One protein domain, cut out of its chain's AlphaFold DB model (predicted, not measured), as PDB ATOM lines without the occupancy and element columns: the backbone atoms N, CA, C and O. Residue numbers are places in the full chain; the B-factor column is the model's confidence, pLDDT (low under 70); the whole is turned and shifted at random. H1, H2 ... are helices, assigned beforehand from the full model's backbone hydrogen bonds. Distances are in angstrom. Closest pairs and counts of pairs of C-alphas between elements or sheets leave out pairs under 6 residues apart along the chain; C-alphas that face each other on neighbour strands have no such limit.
ATOM      1  N   GLN A  43      -4.308  -4.583   7.524       85.75
ATOM      2  CA  GLN A  43      -3.161  -4.855   8.381       85.75
ATOM      3  C   GLN A  43      -3.446  -4.357   9.796       85.75
ATOM      4  O   GLN A  43      -3.436  -5.160  10.721       85.75
ATOM      5  N   LYS A  44      -3.794  -3.078   9.964       86.75
ATOM      6  CA  LYS A  44      -4.110  -2.502  11.276       86.75
ATOM      7  C   LYS A  44      -5.252  -3.242  11.977       86.75
ATOM      8  O   LYS A  44      -5.134  -3.566  13.149       86.75
ATOM      9  N   ASP A  45      -6.313  -3.596  11.259       86.81
ATOM     10  CA  ASP A  45      -7.424  -4.383  11.797       86.81
ATOM     11  C   ASP A  45      -6.997  -5.806  12.181       86.81
ATOM     12  O   ASP A  45      -7.544  -6.397  13.114       86.81
ATOM     13  N   ALA A  46      -6.058  -6.415  11.451       84.69
ATOM     14  CA  ALA A  46      -5.488  -7.711  11.806       84.69
ATOM     15  C   ALA A  46      -4.594  -7.608  13.053       84.69
ATOM     16  O   ALA A  46      -4.705  -8.452  13.939       84.69
ATOM     17  N   GLU A  47      -3.784  -6.557  13.164       88.00
ATOM     18  CA  GLU A  47      -2.939  -6.269  14.327       88.00
ATOM     19  C   GLU A  47      -3.782  -5.956  15.575       88.00
ATOM     20  O   GLU A  47      -3.575  -6.564  16.624       88.00
ATOM     21  N   ASP A  48      -4.795  -5.093  15.462       87.56
ATOM     22  CA  ASP A  48      -5.722  -4.745  16.548       87.56
ATOM     23  C   ASP A  48      -6.524  -5.968  17.009       87.56
ATOM     24  O   ASP A  48      -6.777  -6.146  18.206       87.56
ATOM     25  N   ARG A  49      -6.919  -6.845  16.077       87.94
ATOM     26  CA  ARG A  49      -7.553  -8.125  16.417       87.94
ATOM     27  C   ARG A  49      -6.582  -9.066  17.111       87.94
ATOM     28  O   ARG A  49      -6.980  -9.658  18.109       87.94
ATOM     29  N   ALA A  50      -5.344  -9.185  16.639       88.88
ATOM     30  CA  ALA A  50      -4.320 -10.001  17.289       88.88
ATOM     31  C   ALA A  50      -4.057  -9.513  18.718       88.88
ATOM     32  O   ALA A  50      -4.080 -10.314  19.650       88.88
ATOM     33  N   MET A  51      -3.925  -8.196  18.910       87.94
ATOM     34  CA  MET A  51      -3.738  -7.560  20.216       87.94
ATOM     35  C   MET A  51      -4.932  -7.770  21.149       87.94
ATOM     36  O   MET A  51      -4.743  -8.140  22.304       87.94
ATOM     37  N   LYS A  52      -6.170  -7.598  20.670       88.81
ATOM     38  CA  LYS A  52      -7.373  -7.895  21.471       88.81
ATOM     39  C   LYS A  52      -7.474  -9.377  21.815       88.81
ATOM     40  O   LYS A  52      -7.847  -9.717  22.935       88.81
ATOM     41  N   ARG A  53      -7.148 -10.254  20.861       87.88
ATOM     42  CA  ARG A  53      -7.248 -11.707  21.016       87.88
ATOM     43  C   ARG A  53      -6.256 -12.212  22.049       87.88
ATOM     44  O   ARG A  53      -6.682 -12.833  23.013       87.88
ATOM     45  N   ILE A  54      -4.973 -11.894  21.884       88.62
ATOM     46  CA  ILE A  54      -3.955 -12.260  22.868       88.62
ATOM     47  C   ILE A  54      -4.209 -11.531  24.194       88.62
ATOM     48  O   ILE A  54      -4.106 -12.134  25.255       88.62
ATOM     49  N   GLY A  55      -4.664 -10.275  24.141       86.06
ATOM     50  CA  GLY A  55      -5.124  -9.471  25.275       86.06
ATOM     51  C   GLY A  55      -6.131 -10.187  26.171       86.06
ATOM     52  O   GLY A  55      -5.992 -10.138  27.390       86.06
ATOM     53  N   GLY A  56      -7.102 -10.878  25.569       86.62
ATOM     54  CA  GLY A  56      -8.138 -11.640  26.268       86.62
ATOM     55  C   GLY A  56      -7.765 -13.079  26.642       86.62
ATOM     56  O   GLY A  56      -8.580 -13.740  27.276       86.62
ATOM     57  N   MET A  57      -6.583 -13.568  26.255       89.50
ATOM     58  CA  MET A  57      -6.085 -14.904  26.603       89.50
ATOM     59  C   MET A  57      -5.136 -14.837  27.798       89.50
ATOM     60  O   MET A  57      -4.294 -13.935  27.896       89.50
ATOM     61  N   SER A  58      -5.214 -15.844  28.666       89.81
ATOM     62  CA  SER A  58      -4.137 -16.149  29.605       89.81
ATOM     63  C   SER A  58      -2.871 -16.581  28.858       89.81
ATOM     64  O   SER A  58      -2.901 -16.935  27.677       89.81
ATOM     65  N   PHE A  59      -1.728 -16.547  29.545       87.06
ATOM     66  CA  PHE A  59      -0.459 -16.942  28.938       87.06
ATOM     67  C   PHE A  59      -0.468 -18.404  28.459       87.06
ATOM     68  O   PHE A  59      -0.090 -18.675  27.323       87.06
ATOM     69  N   ALA A  60      -0.981 -19.324  29.284       87.25
ATOM     70  CA  ALA A  60      -1.089 -20.742  28.941       87.25
ATOM     71  C   ALA A  60      -2.026 -20.988  27.746       87.25
ATOM     72  O   ALA A  60      -1.721 -21.802  26.875       87.25
ATOM     73  N   GLU A  61      -3.137 -20.247  27.663       87.50
ATOM     74  CA  GLU A  61      -4.039 -20.307  26.507       87.50
ATOM     75  C   GLU A  61      -3.362 -19.782  25.240       87.50
ATOM     76  O   GLU A  61      -3.488 -20.405  24.193       87.50
ATOM     77  N   ALA A  62      -2.611 -18.678  25.318       86.69
ATOM     78  CA  ALA A  62      -1.858 -18.158  24.178       86.69
ATOM     79  C   ALA A  62      -0.754 -19.134  23.731       86.69
ATOM     80  O   ALA A  62      -0.584 -19.350  22.534       86.69
ATOM     81  N   GLN A  63      -0.052 -19.764  24.676       86.69
ATOM     82  CA  GLN A  63       0.982 -20.764  24.402       86.69
ATOM     83  C   GLN A  63       0.411 -22.008  23.712       86.69
ATOM     84  O   GLN A  63       0.926 -22.408  22.667       86.69
ATOM     85  N   SER A  64      -0.671 -22.587  24.246       86.81
ATOM     86  CA  SER A  64      -1.368 -23.714  23.606       86.81
ATOM     87  C   SER A  64      -1.931 -23.305  22.247       86.81
ATOM     88  O   SER A  64      -1.774 -24.033  21.276       86.81
ATOM     89  N   ALA A  65      -2.487 -22.101  22.119       83.81
ATOM     90  CA  ALA A  65      -3.031 -21.632  20.851       83.81
ATOM     91  C   ALA A  65      -1.973 -21.466  19.746       83.81
ATOM     92  O   ALA A  65      -2.267 -21.710  18.574       83.81
ATOM     93  N   VAL A  66      -0.745 -21.079  20.106       85.69
ATOM     94  CA  VAL A  66       0.399 -21.037  19.180       85.69
ATOM     95  C   VAL A  66       0.899 -22.444  18.854       85.69
ATOM     96  O   VAL A  66       1.195 -22.715  17.694       85.69
ATOM     97  N   ALA A  67       0.989 -23.331  19.849       83.19
ATOM     98  CA  ALA A  67       1.486 -24.697  19.671       83.19
ATOM     99  C   ALA A  67       0.536 -25.573  18.836       83.19
ATOM    100  O   ALA A  67       0.977 -26.279  17.933       83.19
ATOM    101  N   ASP A  68      -0.766 -25.480  19.103       83.25
ATOM    102  CA  ASP A  68      -1.801 -26.331  18.507       83.25
ATOM    103  C   ASP A  68      -2.381 -25.739  17.210       83.25
ATOM    104  O   ASP A  68      -3.196 -26.377  16.541       83.25
ATOM    105  N   GLY A  69      -2.001 -24.505  16.854       80.25
ATOM    106  CA  GLY A  69      -2.493 -23.809  15.659       80.25
ATOM    107  C   GLY A  69      -4.005 -23.550  15.669       80.25
ATOM    108  O   GLY A  69      -4.622 -23.432  14.614       80.25
ATOM    109  N   SER A  70      -4.623 -23.478  16.851       79.38
ATOM    110  CA  SER A  70      -6.085 -23.477  17.029       79.38
ATOM    111  C   SER A  70      -6.772 -22.137  16.724       79.38
ATOM    112  O   SER A  70      -8.000 -22.037  16.771       79.38
ATOM    113  N   ILE A  71      -6.000 -21.098  16.396       84.12
ATOM    114  CA  ILE A  71      -6.506 -19.776  16.015       84.12
ATOM    115  C   ILE A  71      -6.619 -19.720  14.492       84.12
ATOM    116  O   ILE A  71      -5.614 -19.590  13.798       84.12
ATOM    117  N   SER A  72      -7.845 -19.771  13.969       78.69
ATOM    118  CA  SER A  72      -8.105 -19.723  12.522       78.69
ATOM    119  C   SER A  72      -7.640 -18.416  11.869       78.69
ATOM    120  O   SER A  72      -7.338 -18.384  10.680       78.69
ATOM    121  N   GLU A  73      -7.518 -17.327  12.631       84.69
ATOM    122  CA  GLU A  73      -6.984 -16.053  12.146       84.69
ATOM    123  C   GLU A  73      -5.460 -16.063  11.908       84.69
ATOM    124  O   GLU A  73      -4.948 -15.141  11.269       84.69
ATOM    125  N   MET A  74      -4.730 -17.094  12.360       82.69
ATOM    126  CA  MET A  74      -3.279 -17.242  12.137       82.69
ATOM    127  C   MET A  74      -2.900 -17.457  10.669       82.69
ATOM    128  O   MET A  74      -1.740 -17.255  10.306       82.69
ATOM    129  N   ASP A  75      -3.863 -17.814   9.819       82.38
ATOM    130  CA  ASP A  75      -3.662 -17.893   8.370       82.38
ATOM    131  C   ASP A  75      -3.422 -16.505   7.744       82.38
ATOM    132  O   ASP A  75      -2.859 -16.401   6.653       82.38
ATOM    133  N   ASN A  76      -3.798 -15.416   8.432       86.69
ATOM    134  CA  ASN A  76      -3.489 -14.049   8.015       86.69
ATOM    135  C   ASN A  76      -2.059 -13.657   8.458       86.69
ATOM    136  O   ASN A  76      -1.807 -13.555   9.663       86.69
ATOM    137  N   PRO A  77      -1.132 -13.349   7.526       85.81
ATOM    138  CA  PRO A  77       0.258 -13.021   7.858       85.81
ATOM    139  C   PRO A  77       0.419 -11.836   8.819       85.81
ATOM    140  O   PRO A  77       1.282 -11.878   9.694       85.81
ATOM    141  N   TRP A  78      -0.426 -10.805   8.700       88.31
ATOM    142  CA  TRP A  78      -0.383  -9.618   9.564       88.31
ATOM    143  C   TRP A  78      -0.864  -9.932  10.980       88.31
ATOM    144  O   TRP A  78      -0.245  -9.512  11.957       88.31
ATOM    145  N   PHE A  79      -1.926 -10.737  11.089       90.62
ATOM    146  CA  PHE A  79      -2.414 -11.224  12.376       90.62
ATOM    147  C   PHE A  79      -1.352 -12.098  13.052       90.62
ATOM    148  O   PHE A  79      -1.013 -11.863  14.208       90.62
ATOM    149  N   LYS A  80      -0.775 -13.061  12.320       89.25
ATOM    150  CA  LYS A  80       0.266 -13.965  12.828       89.25
ATOM    151  C   LYS A  80       1.507 -13.209  13.296       89.25
ATOM    152  O   LYS A  80       2.021 -13.508  14.368       89.25
ATOM    153  N   ALA A  81       1.976 -12.220  12.535       89.25
ATOM    154  CA  ALA A  81       3.126 -11.400  12.912       89.25
ATOM    155  C   ALA A  81       2.880 -10.627  14.218       89.25
ATOM    156  O   ALA A  81       3.687 -10.713  15.143       89.25
ATOM    157  N   ALA A  82       1.749  -9.922  14.330       89.44
ATOM    158  CA  ALA A  82       1.408  -9.164  15.534       89.44
ATOM    159  C   ALA A  82       1.127 -10.058  16.745       89.44
ATOM    160  O   ALA A  82       1.562  -9.740  17.853       89.44
ATOM    161  N   PHE A  83       0.454 -11.193  16.537       91.31
ATOM    162  CA  PHE A  83       0.198 -12.168  17.591       91.31
ATOM    163  C   PHE A  83       1.510 -12.754  18.120       91.31
ATOM    164  O   PHE A  83       1.739 -12.746  19.325       91.31
ATOM    165  N   MET A  84       2.403 -13.206  17.233       92.31
ATOM    166  CA  MET A  84       3.689 -13.799  17.620       92.31
ATOM    167  C   MET A  84       4.633 -12.783  18.264       92.31
ATOM    168  O   MET A  84       5.351 -13.140  19.194       92.31
ATOM    169  N   LYS A  85       4.586 -11.514  17.838       92.69
ATOM    170  CA  LYS A  85       5.292 -10.414  18.505       92.69
ATOM    171  C   LYS A  85       4.827 -10.251  19.955       92.69
ATOM    172  O   LYS A  85       5.636 -10.311  20.870       92.69
ATOM    173  N   GLN A  86       3.519 -10.090  20.168       91.19
ATOM    174  CA  GLN A  86       2.940  -9.934  21.509       91.19
ATOM    175  C   GLN A  86       3.136 -11.179  22.385       91.19
ATOM    176  O   GLN A  86       3.337 -11.069  23.594       91.19
ATOM    177  N   TYR A  87       3.103 -12.368  21.784       92.62
ATOM    178  CA  TYR A  87       3.399 -13.616  22.479       92.62
ATOM    179  C   TYR A  87       4.861 -13.669  22.946       92.62
ATOM    180  O   TYR A  87       5.107 -13.970  24.113       92.62
ATOM    181  N   GLY A  88       5.808 -13.288  22.080       92.50
ATOM    182  CA  GLY A  88       7.222 -13.150  22.437       92.50
ATOM    183  C   GLY A  88       7.453 -12.153  23.570       92.50
ATOM    184  O   GLY A  88       8.180 -12.465  24.509       92.50
ATOM    185  N   GLU A  89       6.766 -11.006  23.554       93.50
ATOM    186  CA  GLU A  89       6.842 -10.032  24.652       93.50
ATOM    187  C   GLU A  89       6.370 -10.635  25.983       93.50
ATOM    188  O   GLU A  89       7.049 -10.519  27.003       93.50
ATOM    189  N   ARG A  90       5.218 -11.316  25.985       93.25
ATOM    190  CA  ARG A  90       4.652 -11.925  27.197       93.25
ATOM    191  C   ARG A  90       5.531 -13.029  27.770       93.25
ATOM    192  O   ARG A  90       5.728 -13.057  28.984       93.25
ATOM    193  N   LEU A  91       6.057 -13.913  26.919       93.44
ATOM    194  CA  LEU A  91       6.943 -14.983  27.374       93.44
ATOM    195  C   LEU A  91       8.247 -14.398  27.933       93.44
ATOM    196  O   LEU A  91       8.681 -14.822  28.999       93.44
ATOM    197  N   ALA A  92       8.816 -13.371  27.295       93.75
ATOM    198  CA  ALA A  92      10.005 -12.699  27.815       93.75
ATOM    199  C   ALA A  92       9.763 -12.083  29.201       93.75
ATOM    200  O   ALA A  92      10.580 -12.266  30.096       93.75
ATOM    201  N   TYR A  93       8.626 -11.416  29.435       93.50
ATOM    202  CA  TYR A  93       8.299 -10.901  30.773       93.50
ATOM    203  C   TYR A  93       8.151 -12.008  31.820       93.50
ATOM    204  O   TYR A  93       8.588 -11.833  32.959       93.50
ATOM    205  N   GLN A  94       7.559 -13.148  31.457       92.69
ATOM    206  CA  GLN A  94       7.498 -14.294  32.358       92.69
ATOM    207  C   GLN A  94       8.906 -14.797  32.703       92.69
ATOM    208  O   GLN A  94       9.215 -14.963  33.883       92.69
ATOM    209  N   ARG A  95       9.775 -14.967  31.702       93.44
ATOM    210  CA  ARG A  95      11.166 -15.386  31.915       93.44
ATOM    211  C   ARG A  95      11.956 -14.397  32.744       93.44
ATOM    212  O   ARG A  95      12.680 -14.817  33.633       93.44
ATOM    213  N   VAL A  96      11.778 -13.100  32.522       94.81
ATOM    214  CA  VAL A  96      12.380 -12.054  33.355       94.81
ATOM    215  C   VAL A  96      11.970 -12.206  34.820       94.81
ATOM    216  O   VAL A  96      12.823 -12.081  35.697       94.81
ATOM    217  N   ASN A  97      10.701 -12.501  35.109       93.06
ATOM    218  CA  ASN A  97      10.250 -12.712  36.488       93.06
ATOM    219  C   ASN A  97      10.881 -13.965  37.111       93.06
ATOM    220  O   ASN A  97      11.359 -13.902  38.242       93.06
ATOM    221  N   GLU A  98      10.926 -15.075  36.368       91.94
ATOM    222  CA  GLU A  98      11.559 -16.328  36.805       91.94
ATOM    223  C   GLU A  98      13.059 -16.133  37.062       91.94
ATOM    224  O   GLU A  98      13.557 -16.443  38.142       91.94
ATOM    225  N   LEU A  99      13.765 -15.528  36.107       93.88
ATOM    226  CA  LEU A  99      15.187 -15.212  36.201       93.88
ATOM    227  C   LEU A  99      15.495 -14.242  37.341       93.88
ATOM    228  O   LEU A  99      16.492 -14.415  38.030       93.88
ATOM    229  N   THR A 100      14.643 -13.241  37.579       93.38
ATOM    230  CA  THR A 100      14.798 -12.324  38.719       93.38
ATOM    231  C   THR A 100      14.654 -13.077  40.039       93.38
ATOM    232  O   THR A 100      15.466 -12.898  40.942       93.38
ATOM    233  N   GLN A 101      13.648 -13.947  40.159       92.69
ATOM    234  CA  GLN A 101      13.450 -14.746  41.365       92.69
ATOM    235  C   GLN A 101      14.626 -15.697  41.610       92.69
ATOM    236  O   GLN A 101      15.118 -15.802  42.734       92.69
ATOM    237  N   GLU A 102      15.094 -16.380  40.571       90.88
ATOM    238  CA  GLU A 102      16.227 -17.295  40.659       90.88
ATOM    239  C   GLU A 102      17.546 -16.566  40.938       90.88
ATOM    240  O   GLU A 102      18.327 -17.044  41.757       90.88
ATOM    241  N   TYR A 103      17.765 -15.388  40.351       92.75
ATOM    242  CA  TYR A 103      18.919 -14.541  40.650       92.75
ATOM    243  C   TYR A 103      18.977 -14.150  42.134       92.75
ATOM    244  O   TYR A 103      20.044 -14.145  42.745       92.75
ATOM    245  N   GLU A 104      17.829 -13.855  42.745       90.38
ATOM    246  CA  GLU A 104      17.779 -13.474  44.157       90.38
ATOM    247  C   GLU A 104      17.919 -14.651  45.128       90.38
ATOM    248  O   GLU A 104      18.369 -14.454  46.256       90.38
ATOM    249  N   THR A 105      17.534 -15.862  44.719       89.62
ATOM    250  CA  THR A 105      17.386 -17.002  45.642       89.62
ATOM    251  C   THR A 105      18.380 -18.135  45.429       89.62
ATOM    252  O   THR A 105      18.810 -18.741  46.406       89.62
ATOM    253  N   ASN A 106      18.743 -18.429  44.180       88.94
ATOM    254  CA  ASN A 106      19.459 -19.651  43.807       88.94
ATOM    255  C   ASN A 106      20.768 -19.388  43.048       88.94
ATOM    256  O   ASN A 106      21.601 -20.287  42.953       88.94
ATOM    257  N   PHE A 107      20.952 -18.192  42.491       93.25
ATOM    258  CA  PHE A 107      22.167 -17.836  41.769       93.25
ATOM    259  C   PHE A 107      23.312 -17.502  42.735       93.25
ATOM    260  O   PHE A 107      23.139 -16.738  43.687       93.25
ATOM    261  N   ASP A 108      24.501 -18.048  42.475       90.75
ATOM    262  CA  ASP A 108      25.701 -17.688  43.227       90.75
ATOM    263  C   ASP A 108      26.207 -16.304  42.799       90.75
ATOM    264  O   ASP A 108      26.943 -16.157  41.822       90.75
ATOM    265  N   LYS A 109      25.843 -15.281  43.574       89.75
ATOM    266  CA  LYS A 109      26.257 -13.890  43.347       89.75
ATOM    267  C   LYS A 109      27.759 -13.652  43.562       89.75
ATOM    268  O   LYS A 109      28.253 -12.596  43.176       89.75
ATOM    269  N   ASN A 110      28.512 -14.597  44.121       84.12
ATOM    270  CA  ASN A 110      29.956 -14.434  44.302       84.12
ATOM    271  C   ASN A 110      30.729 -14.875  43.058       84.12
ATOM    272  O   ASN A 110      31.645 -14.176  42.627       84.12
ATOM    273  N   SER A 111      30.367 -16.028  42.485       87.12
ATOM    274  CA  SER A 111      31.172 -16.684  41.445       87.12
ATOM    275  C   SER A 111      30.405 -17.162  40.206       87.12
ATOM    276  O   SER A 111      31.017 -17.696  39.281       87.12
ATOM    277  N   GLY A 112      29.085 -16.966  40.155       87.88
ATOM    278  CA  GLY A 112      28.233 -17.442  39.067       87.88
ATOM    279  C   GLY A 112      28.454 -16.725  37.729       87.88
ATOM    280  O   GLY A 112      28.677 -15.515  37.677       87.88
ATOM    281  N   ASP A 113      28.329 -17.476  36.630       91.12
ATOM    282  CA  ASP A 113      28.293 -16.940  35.262       91.12
ATOM    283  C   ASP A 113      26.875 -16.455  34.931       91.12
ATOM    284  O   ASP A 113      26.004 -17.242  34.542       91.12
ATOM    285  N   LEU A 114      26.635 -15.153  35.118       91.00
ATOM    286  CA  LEU A 114      25.323 -14.551  34.892       91.00
ATOM    287  C   LEU A 114      24.910 -14.685  33.424       91.00
ATOM    288  O   LEU A 114      23.809 -15.147  33.154       91.00
ATOM    289  N   ASP A 115      25.795 -14.383  32.472       90.56
ATOM    290  CA  ASP A 115      25.485 -14.464  31.040       90.56
ATOM    291  C   ASP A 115      25.219 -15.909  30.584       90.56
ATOM    292  O   ASP A 115      24.392 -16.151  29.699       90.56
ATOM    293  N   GLY A 116      25.909 -16.894  31.166       91.31
ATOM    294  CA  GLY A 116      25.589 -18.316  31.009       91.31
ATOM    295  C   GLY A 116      24.182 -18.651  31.510       91.31
ATOM    296  O   GLY A 116      23.398 -19.252  30.775       91.31
ATOM    297  N   PHE A 117      23.842 -18.177  32.709       91.38
ATOM    298  CA  PHE A 117      22.534 -18.363  33.338       91.38
ATOM    299  C   PHE A 117      21.378 -17.765  32.512       91.38
ATOM    300  O   PHE A 117      20.366 -18.436  32.301       91.38
ATOM    301  N   ILE A 118      21.528 -16.549  31.964       92.06
ATOM    302  CA  ILE A 118      20.508 -15.936  31.088       92.06
ATOM    303  C   ILE A 118      20.330 -16.761  29.806       92.06
ATOM    304  O   ILE A 118      19.205 -17.077  29.409       92.06
ATOM    305  N   ARG A 119      21.444 -17.130  29.156       91.25
ATOM    306  CA  ARG A 119      21.429 -17.854  27.877       91.25
ATOM    307  C   ARG A 119      20.794 -19.233  27.995       91.25
ATOM    308  O   ARG A 119      20.021 -19.602  27.116       91.25
ATOM    309  N   GLU A 120      21.085 -19.975  29.061       90.62
ATOM    310  CA  GLU A 120      20.502 -21.302  29.295       90.62
ATOM    311  C   GLU A 120      18.969 -21.240  29.360       90.62
ATOM    312  O   GLU A 120      18.284 -22.065  28.759       90.62
ATOM    313  N   ARG A 121      18.416 -20.215  30.021       88.81
ATOM    314  CA  ARG A 121      16.961 -20.040  30.137       88.81
ATOM    315  C   ARG A 121      16.297 -19.555  28.853       88.81
ATOM    316  O   ARG A 121      15.155 -19.925  28.600       88.81
ATOM    317  N   MET A 122      17.005 -18.784  28.030       91.81
ATOM    318  CA  MET A 122      16.516 -18.370  26.710       91.81
ATOM    319  C   MET A 122      16.558 -19.503  25.678       91.81
ATOM    320  O   MET A 122      15.737 -19.513  24.762       91.81
ATOM    321  N   ALA A 123      17.495 -20.450  25.807       91.50
ATOM    322  CA  ALA A 123      17.743 -21.487  24.804       91.50
ATOM    323  C   ALA A 123      16.486 -22.304  24.472       91.50
ATOM    324  O   ALA A 123      16.153 -22.447  23.302       91.50
ATOM    325  N   GLY A 124      15.733 -22.756  25.482       87.56
ATOM    326  CA  GLY A 124      14.520 -23.551  25.258       87.56
ATOM    327  C   GLY A 124      13.405 -22.792  24.526       87.56
ATOM    328  O   GLY A 124      12.709 -23.365  23.689       87.56
ATOM    329  N   ASP A 125      13.258 -21.492  24.793       91.31
ATOM    330  CA  ASP A 125      12.247 -20.661  24.133       91.31
ATOM    331  C   ASP A 125      12.643 -20.356  22.676       91.31
ATOM    332  O   ASP A 125      11.796 -20.344  21.778       91.31
ATOM    333  N   LEU A 126      13.938 -20.135  22.428       90.44
ATOM    334  CA  LEU A 126      14.483 -19.898  21.092       90.44
ATOM    335  C   LEU A 126      14.548 -21.177  20.247       90.44
ATOM    336  O   LEU A 126      14.330 -21.094  19.044       90.44
ATOM    337  N   ASP A 127      14.749 -22.349  20.842       91.25
ATOM    338  CA  ASP A 127      14.639 -23.630  20.133       91.25
ATOM    339  C   ASP A 127      13.208 -23.860  19.621       91.25
ATOM    340  O   ASP A 127      13.005 -24.378  18.524       91.25
ATOM    341  N   GLN A 128      12.199 -23.448  20.396       87.19
ATOM    342  CA  GLN A 128      10.794 -23.662  20.048       87.19
ATOM    343  C   GLN A 128      10.243 -22.625  19.056       87.19
ATOM    344  O   GLN A 128       9.391 -22.956  18.227       87.19
ATOM    345  N   TYR A 129      10.689 -21.368  19.135       89.94
ATOM    346  CA  TYR A 129      10.101 -20.253  18.379       89.94
ATOM    347  C   TYR A 129      11.112 -19.442  17.550       89.94
ATOM    348  O   TYR A 129      10.740 -18.433  16.945       89.94
ATOM    349  N   GLY A 130      12.371 -19.879  17.487       86.44
ATOM    350  CA  GLY A 130      13.487 -19.167  16.855       86.44
ATOM    351  C   GLY A 130      13.336 -18.927  15.356       86.44
ATOM    352  O   GLY A 130      13.843 -17.934  14.838       86.44
ATOM    353  N   ASP A 131      12.565 -19.767  14.664       89.62
ATOM    354  CA  ASP A 131      12.282 -19.601  13.235       89.62
ATOM    355  C   ASP A 131      11.318 -18.432  12.943       89.62
ATOM    356  O   ASP A 131      11.129 -18.050  11.783       89.62
ATOM    357  N   ASN A 132      10.686 -17.839  13.968       89.69
ATOM    358  CA  ASN A 132       9.769 -16.714  13.805       89.69
ATOM    359  C   ASN A 132      10.453 -15.361  14.103       89.69
ATOM    360  O   ASN A 132      10.637 -15.004  15.270       89.69
ATOM    361  N   PRO A 133      10.734 -14.527  13.081       90.00
ATOM    362  CA  PRO A 133      11.472 -13.276  13.274       90.00
ATOM    363  C   PRO A 133      10.712 -12.236  14.113       90.00
ATOM    364  O   PRO A 133      11.336 -11.402  14.768       90.00
ATOM    365  N   HIS A 134       9.375 -12.274  14.123       92.06
ATOM    366  CA  HIS A 134       8.557 -11.338  14.899       92.06
ATOM    367  C   HIS A 134       8.540 -11.682  16.389       92.06
ATOM    368  O   HIS A 134       8.532 -10.776  17.219       92.06
ATOM    369  N   PHE A 135       8.572 -12.976  16.717       94.38
ATOM    370  CA  PHE A 135       8.747 -13.450  18.086       94.38
ATOM    371  C   PHE A 135      10.146 -13.104  18.602       94.38
ATOM    372  O   PHE A 135      10.271 -12.410  19.610       94.38
ATOM    373  N   VAL A 136      11.191 -13.526  17.877       92.25
ATOM    374  CA  VAL A 136      12.593 -13.393  18.313       92.25
ATOM    375  C   VAL A 136      12.964 -11.934  18.556       92.25
ATOM    376  O   VAL A 136      13.566 -11.619  19.579       92.25
ATOM    377  N   GLY A 137      12.565 -11.027  17.659       92.38
ATOM    378  CA  GLY A 137      12.870  -9.604  17.806       92.38
ATOM    379  C   GLY A 137      12.286  -8.986  19.081       92.38
ATOM    380  O   GLY A 137      12.965  -8.211  19.750       92.38
ATOM    381  N   ALA A 138      11.049  -9.338  19.438       92.06
ATOM    382  CA  ALA A 138      10.385  -8.776  20.613       92.06
ATOM    383  C   ALA A 138      10.818  -9.454  21.922       92.06
ATOM    384  O   ALA A 138      10.986  -8.780  22.940       92.06
ATOM    385  N   TYR A 139      11.053 -10.767  21.879       95.00
ATOM    386  CA  TYR A 139      11.548 -11.546  23.010       95.00
ATOM    387  C   TYR A 139      12.962 -11.101  23.422       95.00
ATOM    388  O   TYR A 139      13.179 -10.725  24.577       95.00
ATOM    389  N   ASN A 140      13.904 -11.040  22.469       94.00
ATOM    390  CA  ASN A 140      15.290 -10.646  22.747       94.00
ATOM    391  C   ASN A 140      15.384  -9.216  23.288       94.00
ATOM    392  O   ASN A 140      16.105  -8.980  24.248       94.00
ATOM    393  N   GLN A 141      14.595  -8.273  22.759       94.81
ATOM    394  CA  GLN A 141      14.608  -6.889  23.242       94.81
ATOM    395  C   GLN A 141      14.326  -6.781  24.753       94.81
ATOM    396  O   GLN A 141      14.924  -5.948  25.436       94.81
ATOM    397  N   ILE A 142      13.402  -7.576  25.295       94.38
ATOM    398  CA  ILE A 142      13.078  -7.555  26.731       94.38
ATOM    399  C   ILE A 142      14.155  -8.281  27.542       94.38
ATOM    400  O   ILE A 142      14.587  -7.760  28.573       94.38
ATOM    401  N   MET A 143      14.616  -9.439  27.064       94.75
ATOM    402  CA  MET A 143      15.646 -10.235  27.737       94.75
ATOM    403  C   MET A 143      16.990  -9.500  27.826       94.75
ATOM    404  O   MET A 143      17.569  -9.428  28.909       94.75
ATOM    405  N   ASP A 144      17.439  -8.865  26.740       92.94
ATOM    406  CA  ASP A 144      18.684  -8.086  26.696       92.94
ATOM    407  C   ASP A 144      18.642  -6.906  27.685       92.94
ATOM    408  O   ASP A 144      19.602  -6.638  28.412       92.94
ATOM    409  N   ASN A 145      17.495  -6.221  27.772       93.75
ATOM    410  CA  ASN A 145      17.290  -5.123  28.718       93.75
ATOM    411  C   ASN A 145      17.357  -5.583  30.181       93.75
ATOM    412  O   ASN A 145      17.858  -4.846  31.036       93.75
ATOM    413  N   TRP A 146      16.829  -6.768  30.492       94.44
ATOM    414  CA  TRP A 146      16.957  -7.340  31.831       94.44
ATOM    415  C   TRP A 146      18.398  -7.772  32.114       94.44
ATOM    416  O   TRP A 146      18.927  -7.413  33.165       94.44
ATOM    417  N   GLY A 147      19.065  -8.433  31.163       91.94
ATOM    418  CA  GLY A 147      20.457  -8.860  31.311       91.94
ATOM    419  C   GLY A 147      21.414  -7.704  31.604       91.94
ATOM    420  O   GLY A 147      22.261  -7.812  32.489       91.94
ATOM    421  N   ALA A 148      21.227  -6.545  30.964       92.50
ATOM    422  CA  ALA A 148      22.000  -5.340  31.275       92.50
ATOM    423  C   ALA A 148      21.797  -4.850  32.727       92.50
ATOM    424  O   ALA A 148      22.759  -4.468  33.395       92.50
ATOM    425  N   LYS A 149      20.558  -4.883  33.240       92.31
ATOM    426  CA  LYS A 149      20.246  -4.486  34.627       92.31
ATOM    427  C   LYS A 149      20.782  -5.483  35.651       92.31
ATOM    428  O   LYS A 149      21.326  -5.062  36.670       92.31
ATOM    429  N   ALA A 150      20.641  -6.779  35.382       90.88
ATOM    430  CA  ALA A 150      21.146  -7.836  36.250       90.88
ATOM    431  C   ALA A 150      22.679  -7.759  36.372       90.88
ATOM    432  O   ALA A 150      23.201  -7.772  37.483       90.88
ATOM    433  N   ASN A 151      23.389  -7.538  35.257       89.06
ATOM    434  CA  ASN A 151      24.840  -7.326  35.254       89.06
ATOM    435  C   ASN A 151      25.268  -6.108  36.098       89.06
ATOM    436  O   ASN A 151      26.240  -6.179  36.851       89.06
ATOM    437  N   GLN A 152      24.524  -4.997  36.038       91.06
ATOM    438  CA  GLN A 152      24.797  -3.830  36.884       91.06
ATOM    439  C   GLN A 152      24.598  -4.132  38.380       91.06
ATOM    440  O   GLN A 152      25.425  -3.729  39.199       91.06
ATOM    441  N   ALA A 153      23.520  -4.833  38.743       88.19
ATOM    442  CA  ALA A 153      23.243  -5.214  40.129       88.19
ATOM    443  C   ALA A 153      24.301  -6.185  40.684       88.19
ATOM    444  O   ALA A 153      24.755  -6.026  41.816       88.19
ATOM    445  N   GLN A 154      24.739  -7.145  39.868       89.44
ATOM    446  CA  GLN A 154      25.788  -8.108  40.198       89.44
ATOM    447  C   GLN A 154      27.126  -7.409  40.486       89.44
ATOM    448  O   GLN A 154      27.757  -7.665  41.512       89.44
ATOM    449  N   ALA A 155      27.527  -6.455  39.639       86.50
ATOM    450  CA  ALA A 155      28.744  -5.670  39.852       86.50
ATOM    451  C   ALA A 155      28.685  -4.818  41.138       86.50
ATOM    452  O   ALA A 155      29.683  -4.695  41.853       86.50
ATOM    453  N   GLN A 156      27.518  -4.245  41.459       86.56
ATOM    454  CA  GLN A 156      27.314  -3.498  42.706       86.56
ATOM    455  C   GLN A 156      27.435  -4.400  43.940       86.56
ATOM    456  O   GLN A 156      28.120  -4.026  44.889       86.56
ATOM    457  N   TYR A 157      26.827  -5.589  43.910       88.62
ATOM    458  CA  TYR A 157      26.925  -6.566  44.996       88.62
ATOM    459  C   TYR A 157      28.378  -6.974  45.263       88.62
ATOM    460  O   TYR A 157      28.845  -6.866  46.395       88.62
ATOM    461  N   GLN A 158      29.116  -7.360  44.217       83.62
ATOM    462  CA  GLN A 158      30.523  -7.754  44.341       83.62
ATOM    463  C   GLN A 158      31.392  -6.612  44.884       83.62
ATOM    464  O   GLN A 158      32.267  -6.838  45.716       83.62
ATOM    465  N   THR A 159      31.127  -5.371  44.465       83.19
ATOM    466  CA  THR A 159      31.846  -4.191  44.975       83.19
ATOM    467  C   THR A 159      31.596  -3.978  46.472       83.19
ATOM    468  O   THR A 159      32.541  -3.748  47.226       83.19
ATOM    469  N   GLU A 160      30.342  -4.075  46.921       83.56
ATOM    470  CA  GLU A 160      29.985  -3.900  48.335       83.56
ATOM    471  C   GLU A 160      30.532  -5.034  49.214       83.56
ATOM    472  O   GLU A 160      30.968  -4.808  50.344       83.56
ATOM    473  N   GLN A 161      30.570  -6.254  48.681       83.44
ATOM    474  CA  GLN A 161      31.154  -7.403  49.363       83.44
ATOM    475  C   GLN A 161      32.664  -7.253  49.541       83.44
ATOM    476  O   GLN A 161      33.147  -7.381  50.661       83.44
ATOM    477  N   ILE A 162      33.401  -6.884  48.484       82.19
ATOM    478  CA  ILE A 162      34.844  -6.607  48.577       82.19
ATOM    479  C   ILE A 162      35.109  -5.526  49.629       82.19
ATOM    480  O   ILE A 162      36.039  -5.649  50.429       82.19
ATOM    481  N   LYS A 163      34.280  -4.476  49.663       80.56
ATOM    482  CA  LYS A 163      34.384  -3.421  50.674       80.56
ATOM    483  C   LYS A 163      34.156  -3.966  52.088       80.56
ATOM    484  O   LYS A 163      34.944  -3.671  52.984       80.56
ATOM    485  N   THR A 164      33.123  -4.781  52.283       82.00
ATOM    486  CA  THR A 164      32.802  -5.404  53.576       82.00
ATOM    487  C   THR A 164      33.924  -6.330  54.054       82.00
ATOM    488  O   THR A 164      34.345  -6.223  55.206       82.00
ATOM    489  N   ASP A 165      34.458  -7.175  53.172       81.94
ATOM    490  CA  ASP A 165      35.563  -8.091  53.473       81.94
ATOM    491  C   ASP A 165      36.844  -7.319  53.826       81.94
ATOM    492  O   ASP A 165      37.544  -7.655  54.783       81.94
ATOM    493  N   THR A 166      37.117  -6.226  53.109       83.50
ATOM    494  CA  THR A 166      38.270  -5.352  53.371       83.50
ATOM    495  C   THR A 166      38.165  -4.674  54.739       83.50
ATOM    496  O   THR A 166      39.135  -4.664  55.498       83.50
ATOM    497  N   ILE A 167      36.986  -4.146  55.095       83.56
ATOM    498  CA  ILE A 167      36.736  -3.543  56.415       83.56
ATOM    499  C   ILE A 167      36.829  -4.606  57.522       83.56
ATOM    500  O   ILE A 167      37.460  -4.366  58.553       83.56
ATOM    501  N   GLY A 168      36.278  -5.804  57.299       82.06
ATOM    502  CA  GLY A 168      36.401  -6.934  58.223       82.06
ATOM    503  C   GLY A 168      37.858  -7.323  58.498       82.06
ATOM    504  O   GLY A 168      38.233  -7.526  59.654       82.06
ATOM    505  N   GLY A 169      38.710  -7.326  57.467       87.44
ATOM    506  CA  GLY A 169      40.145  -7.586  57.606       87.44
ATOM    507  C   GLY A 169      40.887  -6.554  58.467       87.44
ATOM    508  O   GLY A 169      41.833  -6.905  59.181       87.44
ATOM    509  N   VAL A 170      40.443  -5.289  58.477       89.75
ATOM    510  CA  VAL A 170      41.000  -4.254  59.370       89.75
ATOM    511  C   VAL A 170      40.718  -4.592  60.834       89.75
ATOM    512  O   VAL A 170      41.633  -4.536  61.658       89.75
ATOM    513  N   TYR A 171      39.490  -5.006  61.163       92.19
ATOM    514  CA  TYR A 171      39.144  -5.445  62.518       92.19
ATOM    515  C   TYR A 171      39.986  -6.637  62.971       92.19
ATOM    516  O   TYR A 171      40.539  -6.612  64.071       92.19
ATOM    517  N   GLU A 172      40.122  -7.664  62.129       91.06
ATOM    518  CA  GLU A 172      40.924  -8.850  62.450       91.06
ATOM    519  C   GLU A 172      42.390  -8.489  62.704       91.06
ATOM    520  O   GLU A 172      42.994  -8.971  63.665       91.06
ATOM    521  N   THR A 173      42.937  -7.571  61.903       92.19
ATOM    522  CA  THR A 173      44.298  -7.056  62.074       92.19
ATOM    523  C   THR A 173      44.444  -6.298  63.390       92.19
ATOM    524  O   THR A 173      45.391  -6.543  64.143       92.19
ATOM    525  N   PHE A 174      43.504  -5.402  63.708       95.19
ATOM    526  CA  PHE A 174      43.532  -4.656  64.965       95.19
ATOM    527  C   PHE A 174      43.422  -5.579  66.172       95.19
ATOM    528  O   PHE A 174      44.232  -5.487  67.095       95.19
ATOM    529  N   HIS A 175      42.462  -6.499  66.152       94.44
ATOM    530  CA  HIS A 175      42.260  -7.461  67.223       94.44
ATOM    531  C   HIS A 175      43.490  -8.365  67.409       94.44
ATOM    532  O   HIS A 175      43.990  -8.495  68.527       94.44
ATOM    533  N   GLY A 176      44.039  -8.924  66.325       93.25
ATOM    534  CA  GLY A 176      45.243  -9.758  66.368       93.25
ATOM    535  C   GLY A 176      46.454  -9.011  66.930       93.25
ATOM    536  O   GLY A 176      47.099  -9.490  67.864       93.25
ATOM    537  N   LYS A 177      46.721  -7.791  66.444       95.12
ATOM    538  CA  LYS A 177      47.824  -6.951  66.936       95.12
ATOM    539  C   LYS A 177      47.648  -6.583  68.409       95.12
ATOM    540  O   LYS A 177      48.613  -6.641  69.172       95.12
ATOM    541  N   ALA A 178      46.427  -6.247  68.823       95.31
ATOM    542  CA  ALA A 178      46.118  -5.939  70.213       95.31
ATOM    543  C   ALA A 178      46.387  -7.131  71.140       95.31
ATOM    544  O   ALA A 178      46.991  -6.963  72.200       95.31
ATOM    545  N   GLN A 179      46.003  -8.341  70.723       93.94
ATOM    546  CA  GLN A 179      46.293  -9.566  71.465       93.94
ATOM    547  C   GLN A 179      47.797  -9.845  71.563       93.94
ATOM    548  O   GLN A 179      48.282 -10.125  72.660       93.94
ATOM    549  N   THR A 180      48.549  -9.721  70.464       95.38
ATOM    550  CA  THR A 180      50.008  -9.919  70.469       95.38
ATOM    551  C   THR A 180      50.704  -8.939  71.407       95.38
ATOM    552  O   THR A 180      51.430  -9.352  72.305       95.38
ATOM    553  N   MET A 181      50.428  -7.640  71.274       96.38
ATOM    554  CA  MET A 181      51.072  -6.626  72.112       96.38
ATOM    555  C   MET A 181      50.726  -6.783  73.594       96.38
ATOM    556  O   MET A 181      51.544  -6.486  74.465       96.38
ATOM    557  N   ARG A 182      49.522  -7.266  73.896       92.88
ATOM    558  CA  ARG A 182      49.135  -7.568  75.269       92.88
ATOM    559  C   ARG A 182      49.877  -8.771  75.835       92.88
ATOM    560  O   ARG A 182      50.271  -8.728  76.998       92.88
ATOM    561  N   ALA A 183      50.091  -9.813  75.033       92.38
ATOM    562  CA  ALA A 183      50.938 -10.939  75.421       92.38
ATOM    563  C   ALA A 183      52.385 -10.487  75.704       92.38
ATOM    564  O   ALA A 183      53.017 -11.012  76.617       92.38
ATOM    565  N   ASP A 184      52.855  -9.445  75.013       94.25
ATOM    566  CA  ASP A 184      54.158  -8.803  75.240       94.25
ATOM    567  C   ASP A 184      54.183  -7.838  76.448       94.25
ATOM    568  O   ASP A 184      55.192  -7.172  76.699       94.25
ATOM    569  N   GLY A 185      53.086  -7.727  77.206       92.94
ATOM    570  CA  GLY A 185      52.999  -6.903  78.415       92.94
ATOM    571  C   GLY A 185      52.856  -5.398  78.169       92.94
ATOM    572  O   GLY A 185      53.132  -4.607  79.072       92.94
ATOM    573  N   LYS A 186      52.442  -4.979  76.966       96.75
ATOM    574  CA  LYS A 186      52.174  -3.565  76.666       96.75
ATOM    575  C   LYS A 186      50.939  -3.054  77.402       96.75
ATOM    576  O   LYS A 186      49.958  -3.778  77.575       96.75
TER     577      LYS A 186
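Overview. This is residues 43 to 186 of the 760 residues of an uncharacterized protein of Rhizobium ipomoeae (UniProt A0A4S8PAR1). A long rod: the helices H4 and H5 and the first part of H6 lie side by side in a loose up-and-down bundle, and the far part of H6 sticks out as a long single arm, with residues 162 to 177 and 179 to 185 standing free. Near the opposite end, H1 and H2 pack on H4, and the tiny H3 sits at the corner where H4 begins. The printed part has 144 residues with six named helices, H1 to H6 in chain order, and no named strand; the class is all helix. The whole is extended, with a radius of gyration of the C-alphas of 25.0 A and spans of 91 by 24 by 23 A.

Arrangement. H6, residues 133 to 183, touches H4, residues 77 to 105, with residues 134 to 146 alone; the closest C-alphas, of Lys 85 and Phe 135, are 4.6 A apart. H4 and H6 run the same way at a shallow tilt of 11 degrees. H5, residues 114 to 129, touches H6, with the C-alphas of Tyr 129 and Phe 135 closest at 6.9 A; they form a helical hairpin, opposite ways at 19 degrees. H4 and H5, also a helical hairpin, only just touch, with 3 pairs of C-alphas within 8 A, closest Leu 99 and Ile 118 at 7.4 A; they run opposite ways at a shallow tilt of 30 degrees. H4, H5 and H6 are a bundle, up and down, each running against the one before it. H4 is the hub, touching five helices. H1, residues 43 to 55, touches H4 residues 78 to 87, with the C-alphas of Ala 46 and Phe 79 closest at 4.7 A; they run the same way at 36 degrees, only just a steep tilt. H2, residues 59 to 67, touches H4 residues 87 to 91, with the C-alphas of Ala 62 and Tyr 87 closest at 7.2 A, opposite ways at a steep tilt of 50 degrees. H3, residues 72 to 75, and H4 touch only at the corner, and only just, with 3 pairs of C-alphas within 8 A; those of Met 74 and Lys 80 are closest at 4.9 A. H6 is apart from H1, H2 and H3. Every O i to N i+4 pair is within hydrogen-bond range in H1, H2 and H4, against 10 of 12 in H5 and 45 of 47 in H6; H3 is too short for one.

Along the chain. H6 measures 73.7 A from C-alpha 133 to C-alpha 183, which is at (50.938, -10.939, 75.421). H4 measures 41.7 A and H5 23.2 A, with a kink of 33 degrees near residue 122. H1, 17.6 A, begins with C-alpha 43 at (-3.161, -4.855, 8.381); H2 and H3 are shorter.

Size, cuts and confidence. The C-alphas farthest apart, of Ser 72 and Gly 185, are 90.8 A apart. The printed part has no cut and no long link. No printed residue has a pLDDT under 70.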